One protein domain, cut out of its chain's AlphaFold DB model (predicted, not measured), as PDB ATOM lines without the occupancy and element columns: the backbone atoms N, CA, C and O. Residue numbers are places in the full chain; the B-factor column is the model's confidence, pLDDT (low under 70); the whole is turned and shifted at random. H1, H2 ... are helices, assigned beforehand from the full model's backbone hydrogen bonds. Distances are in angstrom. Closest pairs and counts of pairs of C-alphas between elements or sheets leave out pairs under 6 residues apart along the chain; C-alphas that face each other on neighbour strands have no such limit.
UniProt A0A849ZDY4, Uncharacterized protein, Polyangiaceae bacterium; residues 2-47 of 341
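Overview. This is residues 2 to 47 of the 341 residues of an uncharacterized protein of Polyangiaceae bacterium (UniProt A0A849ZDY4). One long helix, H3, makes an arm whose last residues, with Val 47, stick out; near its other end it meets the short H1, while a 13-residue loop leads from H1 to the small H2 at H1's far end. The printed part has 46 residues, three named helices in the order H1, H2, H3 and no named strand: all helix. It is only just compact, close to loose, with a radius of gyration of the C-alphas of 11.1 A and spans of 32 by 22 by 15 A.

Along the chain. Find C-alpha 2 at (29.519, 27.945, -19.255); from there H1 runs to residue 9, 10.7 A. H2, residues 23 to 27, covers 7.8 A. H3, residues 30 to 46, runs 26.0 A to C-alpha 46 at (37.027, 39.239, -6.619).

Arrangement. Look at Leu 2 and Ala 36, whose C-alphas, 4.9 A apart, are the closest of H1 and H3; these touch, through residues 32 to 37 alone of H3, at a steep tilt of 45 degrees, opposite ways. H1 and H2 touch, closest at the C-alphas of Val 9 and Gly 27, 6.1 A. H2 and H3 are apart. Every O i to N i+4 pair is within hydrogen-bond range in H1, 11 of 13 in H3 and 0 of 1 in H2, where 2 of 2 O i to N i+3 pairs are.

Size, cuts and confidence. The C-alphas of Asp 23 and Val 47 are farthest apart, 33.1 A. The printed part has no cut; H1 to H2 is a long link, H2 to H3 a tight one. Residues 41 to 47, of which 41 to 46 belong to H3, stand free. Look for pLDDT under 70 at residues 20, 21 and 23.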
ATOM      1  N   LEU A   2      30.115  28.852 -18.267       83.88
ATOM      2  CA  LEU A   2      29.519  27.945 -19.255       83.88
ATOM      3  C   LEU A   2      28.523  28.631 -20.202       83.88
ATOM      4  O   LEU A   2      28.608  28.427 -21.407       83.88
ATOM      5  N   ILE A   3      27.656  29.510 -19.687       83.81
ATOM      6  CA  ILE A   3      26.708  30.284 -20.510       83.81
ATOM      7  C   ILE A   3      27.427  31.115 -21.578       83.81
ATOM      8  O   ILE A   3      26.946  31.208 -22.702       83.81
ATOM      9  N   GLN A   4      28.592  31.689 -21.270       84.50
ATOM     10  CA  GLN A   4      29.350  32.468 -22.253       84.50
ATOM     11  C   GLN A   4      29.939  31.583 -23.351       84.50
ATOM     12  O   GLN A   4      30.013  32.009 -24.498       84.50
ATOM     13  N   GLN A   5      30.321  30.349 -23.022       85.88
ATOM     14  CA  GLN A   5      30.784  29.398 -24.031       85.88
ATOM     15  C   GLN A   5      29.627  28.935 -24.917       85.88
ATOM     16  O   GLN A   5      29.749  28.959 -26.135       85.88
ATOM     17  N   LEU A   6      28.469  28.637 -24.323       83.81
ATOM     18  CA  LEU A   6      27.260  28.296 -25.075       83.81
ATOM     19  C   LEU A   6      26.836  29.430 -26.025       83.81
ATOM     20  O   LEU A   6      26.579  29.179 -27.195       83.81
ATOM     21  N   ARG A   7      26.873  30.692 -25.573       85.94
ATOM     22  CA  ARG A   7      26.626  31.882 -26.414       85.94
ATOM     23  C   ARG A   7      27.562  31.989 -27.617       85.94
ATOM     24  O   ARG A   7      27.123  32.381 -28.694       85.94
ATOM     25  N   ARG A   8      28.845  31.655 -27.440       84.94
ATOM     26  CA  ARG A   8      29.824  31.631 -28.541       84.94
ATOM     27  C   ARG A   8      29.500  30.527 -29.540       84.94
ATOM     28  O   ARG A   8      29.526  30.797 -30.735       84.94
ATOM     29  N   VAL A   9      29.164  29.331 -29.051       83.06
ATOM     30  CA  VAL A   9      28.793  28.178 -29.888       83.06
ATOM     31  C   VAL A   9      27.601  28.508 -30.785       83.06
ATOM     32  O   VAL A   9      27.640  28.208 -31.974       83.06
ATOM     33  N   ILE A  10      26.582  29.187 -30.254       82.69
ATOM     34  CA  ILE A  10      25.392  29.572 -31.032       82.69
ATOM     35  C   ILE A  10      25.527  30.924 -31.752       82.69
ATOM     36  O   ILE A  10      24.561  31.399 -32.344       82.69
ATOM     37  N   ALA A  11      26.698  31.566 -31.675       84.19
ATOM     38  CA  ALA A  11      26.973  32.891 -32.231       84.19
ATOM     39  C   ALA A  11      25.974  34.001 -31.811       84.19
ATOM     40  O   ALA A  11      25.764  34.961 -32.550       84.19
ATOM     41  N   ASP A  12      25.402  33.914 -30.603       82.38
ATOM     42  CA  ASP A  12      24.522  34.938 -30.019       82.38
ATOM     43  C   ASP A  12      25.074  35.376 -28.648       82.38
ATOM     44  O   ASP A  12      24.788  34.748 -27.621       82.38
ATOM     45  N   PRO A  13      25.858  36.471 -28.586       81.00
ATOM     46  CA  PRO A  13      26.463  36.951 -27.342       81.00
ATOM     47  C   PRO A  13      25.437  37.479 -26.329       81.00
ATOM     48  O   PRO A  13      25.765  37.661 -25.155       81.00
ATOM     49  N   THR A  14      24.200  37.726 -26.761       79.56
ATOM     50  CA  THR A  14      23.125  38.293 -25.938       79.56
ATOM     51  C   THR A  14      22.062  37.271 -25.552       79.56
ATOM     52  O   THR A  14      21.145  37.602 -24.796       79.56
ATOM     53  N   ALA A  15      22.187  36.021 -26.012       77.50
ATOM     54  CA  ALA A  15      21.214  34.980 -25.728       77.50
ATOM     55  C   ALA A  15      21.021  34.804 -24.217       77.50
ATOM     56  O   ALA A  15      21.972  34.653 -23.443       77.50
ATOM     57  N   ARG A  16      19.765  34.839 -23.775       77.94
ATOM     58  CA  ARG A  16      19.401  34.592 -22.372       77.94
ATOM     59  C   ARG A  16      19.663  33.124 -22.012       77.94
ATOM     60  O   ARG A  16      19.640  32.274 -22.900       77.94
ATOM     61  N   SER A  17      19.894  32.817 -20.734       72.12
ATOM     62  CA  SER A  17      20.265  31.463 -20.266       72.12
ATOM     63  C   SER A  17      19.308  30.372 -20.768       72.12
ATOM     64  O   SER A  17      19.750  29.311 -21.195       72.12
ATOM     65  N   PHE A  18      18.002  30.646 -20.799       71.00
ATOM     66  CA  PHE A  18      16.991  29.696 -21.267       71.00
ATOM     67  C   PHE A  18      17.047  29.403 -22.778       71.00
ATOM     68  O   PHE A  18      16.455  28.420 -23.214       71.00
ATOM     69  N   ARG A  19      17.724  30.240 -23.582       71.00
ATOM     70  CA  ARG A  19      17.898  30.037 -25.034       71.00
ATOM     71  C   ARG A  19      19.108  29.179 -25.377       71.00
ATOM     72  O   ARG A  19      19.186  28.731 -26.506       71.00
ATOM     73  N   VAL A  20      20.033  29.001 -24.432       67.12
ATOM     74  CA  VAL A  20      21.337  28.365 -24.675       67.12
ATOM     75  C   VAL A  20      21.452  26.979 -24.036       67.12
ATOM     76  O   VAL A  20      22.547  26.463 -23.838       67.12
ATOM     77  N   VAL A  21      20.320  26.400 -23.630       66.69
ATOM     78  CA  VAL A  21      20.243  25.101 -22.957       66.69
ATOM     79  C   VAL A  21      19.504  24.091 -23.830       66.69
ATOM     80  O   VAL A  21      18.473  24.403 -24.418       66.69
ATOM     81  N   GLY A  22      19.995  22.851 -23.863       71.56
ATOM     82  CA  GLY A  22      19.425  21.767 -24.671       71.56
ATOM     83  C   GLY A  22      20.415  21.261 -25.714       71.56
ATOM     84  O   GLY A  22      21.525  20.866 -25.364       71.56
ATOM     85  N   ASP A  23      20.027  21.264 -26.983       67.19
ATOM     86  CA  ASP A  23      20.844  20.677 -28.050       67.19
ATOM     87  C   ASP A  23      22.174  21.428 -28.256       67.19
ATOM     88  O   ASP A  23      23.162  20.832 -28.680       67.19
ATOM     89  N   ASP A  24      22.250  22.695 -27.836       77.19
ATOM     90  CA  ASP A  24      23.464  23.520 -27.894       77.19
ATOM     91  C   ASP A  24      24.635  22.934 -27.088       77.19
ATOM     92  O   ASP A  24      25.799  23.195 -27.394       77.19
ATOM     93  N   PHE A  25      24.357  22.077 -26.095       78.12
ATOM     94  CA  PHE A  25      25.402  21.350 -25.367       78.12
ATOM     95  C   PHE A  25      26.220  20.425 -26.279       78.12
ATOM     96  O   PHE A  25      27.384  20.167 -25.976       78.12
ATOM     97  N   HIS A  26      25.655  19.949 -27.395       80.75
ATOM     98  CA  HIS A  26      26.377  19.123 -28.367       80.75
ATOM     99  C   HIS A  26      27.439  19.902 -29.145       80.75
ATOM    100  O   HIS A  26      28.374  19.294 -29.665       80.75
ATOM    101  N   GLY A  27      27.316  21.230 -29.216       81.81
ATOM    102  CA  GLY A  27      28.315  22.090 -29.843       81.81
ATOM    103  C   GLY A  27      29.505  22.419 -28.936       81.81
ATOM    104  O   GLY A  27      30.480  22.993 -29.412       81.81
ATOM    105  N   LEU A  28      29.455  22.056 -27.647       87.38
ATOM    106  CA  LEU A  28      30.568  22.273 -26.726       87.38
ATOM    107  C   LEU A  28      31.667  21.229 -26.918       87.38
ATOM    108  O   LEU A  28      31.430  20.021 -26.937       87.38
ATOM    109  N   THR A  29      32.905  21.703 -26.947       90.44
ATOM    110  CA  THR A  29      34.103  20.868 -26.907       90.44
ATOM    111  C   THR A  29      34.696  20.815 -25.498       90.44
ATOM    112  O   THR A  29      34.389  21.622 -24.617       90.44
ATOM    113  N   PHE A  30      35.640  19.898 -25.270       91.12
ATOM    114  CA  PHE A  30      36.423  19.895 -24.029       91.12
ATOM    115  C   PHE A  30      37.224  21.189 -23.815       91.12
ATOM    116  O   PHE A  30      37.498  21.546 -22.669       91.12
ATOM    117  N   ALA A  31      37.612  21.888 -24.888       92.50
ATOM    118  CA  ALA A  31      38.299  23.171 -24.778       92.50
ATOM    119  C   ALA A  31      37.367  24.242 -24.192       92.50
ATOM    120  O   ALA A  31      37.782  24.982 -23.299       92.50
ATOM    121  N   ASP A  32      36.098  24.247 -24.599       91.00
ATOM    122  CA  ASP A  32      35.081  25.162 -24.073       91.00
ATOM    123  C   ASP A  32      34.821  24.914 -22.586       91.00
ATOM    124  O   ASP A  32      34.746  25.855 -21.798       91.00
ATOM    125  N   LEU A  33      34.768  23.648 -22.160       90.12
ATOM    126  CA  LEU A  33      34.613  23.305 -20.744       90.12
ATOM    127  C   LEU A  33      35.805  23.783 -19.899       90.12
ATOM    128  O   LEU A  33      35.610  24.342 -18.819       90.12
ATOM    129  N   LYS A  34      37.037  23.624 -20.402       92.88
ATOM    130  CA  LYS A  34      38.244  24.145 -19.737       92.88
ATOM    131  C   LYS A  34      38.238  25.673 -19.670       92.88
ATOM    132  O   LYS A  34      38.562  26.231 -18.625       92.88
ATOM    133  N   ALA A  35      37.831  26.345 -20.746       92.50
ATOM    134  CA  ALA A  35      37.705  27.800 -20.778       92.50
ATOM    135  C   ALA A  35      36.629  28.302 -19.803       92.50
ATOM    136  O   ALA A  35      36.848  29.275 -19.085       92.50
ATOM    137  N   ALA A  36      35.486  27.613 -19.719       90.88
ATOM    138  CA  ALA A  36      34.428  27.933 -18.769       90.88
ATOM    139  C   ALA A  36      34.902  27.832 -17.312       90.88
ATOM    140  O   ALA A  36      34.550  28.710 -16.521       90.88
ATOM    141  N   ALA A  37      35.682  26.795 -16.984       91.88
ATOM    142  CA  ALA A  37      36.271  26.596 -15.661       91.88
ATOM    143  C   ALA A  37      37.309  27.679 -15.328       91.88
ATOM    144  O   ALA A  37      37.208  28.308 -14.278       91.88
ATOM    145  N   ALA A  38      38.233  27.970 -16.250       93.31
ATOM    146  CA  ALA A  38      39.232  29.022 -16.066       93.31
ATOM    147  C   ALA A  38      38.588  30.400 -15.841       93.31
ATOM    148  O   ALA A  38      38.964  31.120 -14.923       93.31
ATOM    149  N   GLU A  39      37.559  30.745 -16.621       92.62
ATOM    150  CA  GLU A  39      36.838  32.013 -16.464       92.62
ATOM    151  C   GLU A  39      36.073  32.086 -15.128       92.62
ATOM    152  O   GLU A  39      35.935  33.165 -14.558       92.62
ATOM    153  N   TYR A  40      35.586  30.955 -14.604       92.75
ATOM    154  CA  TYR A  40      34.979  30.898 -13.269       92.75
ATOM    155  C   TYR A  40      36.021  31.126 -12.163       92.75
ATOM    156  O   TYR A  40      35.793  31.945 -11.271       92.75
ATOM    157  N   ASP A  41      37.176  30.463 -12.242       93.44
ATOM    158  CA  ASP A  41      38.271  30.645 -11.282       93.44
ATOM    159  C   ASP A  41      38.851  32.068 -11.319       93.44
ATOM    160  O   ASP A  41      39.159  32.647 -10.274       93.44
ATOM    161  N   ASP A  42      38.956  32.665 -12.508       94.19
ATOM    162  CA  ASP A  42      39.354  34.061 -12.679       94.19
ATOM    163  C   ASP A  42      38.330  35.011 -12.042       94.19
ATOM    164  O   ASP A  42      38.712  35.910 -11.289       94.19
ATOM    165  N   ALA A  43      37.034  34.792 -12.285       92.56
ATOM    166  CA  ALA A  43      35.969  35.604 -11.703       92.56
ATOM    167  C   ALA A  43      35.908  35.478 -10.172       92.56
ATOM    168  O   ALA A  43      35.636  36.460  -9.488       92.56
ATOM    169  N   LEU A  44      36.242  34.315  -9.603       94.94
ATOM    170  CA  LEU A  44      36.340  34.125  -8.152       94.94
ATOM    171  C   LEU A  44      37.437  34.966  -7.486       94.94
ATOM    172  O   LEU A  44      37.438  35.099  -6.261       94.94
ATOM    173  N   ARG A  45      38.376  35.559  -8.235       95.50
ATOM    174  CA  ARG A  45      39.435  36.391  -7.638       95.50
ATOM    175  C   ARG A  45      38.891  37.618  -6.908       95.50
ATOM    176  O   ARG A  45      39.543  38.051  -5.957       95.50
ATOM    177  N   VAL A  46      37.714  38.121  -7.296       95.31
ATOM    178  CA  VAL A  46      37.027  39.239  -6.619       95.31
ATOM    179  C   VAL A  46      36.560  38.872  -5.205       95.31
ATOM    180  O   VAL A  46      36.395  39.746  -4.361       95.31
ATOM    181  N   VAL A  47      36.385  37.577  -4.926       96.94
ATOM    182  CA  VAL A  47      35.995  37.063  -3.611       96.94
ATOM    183  C   VAL A  47      37.219  37.036  -2.681       96.94
ATOM    184  O   VAL A  47      38.292  36.577  -3.107       96.94
TER     185      VAL A  47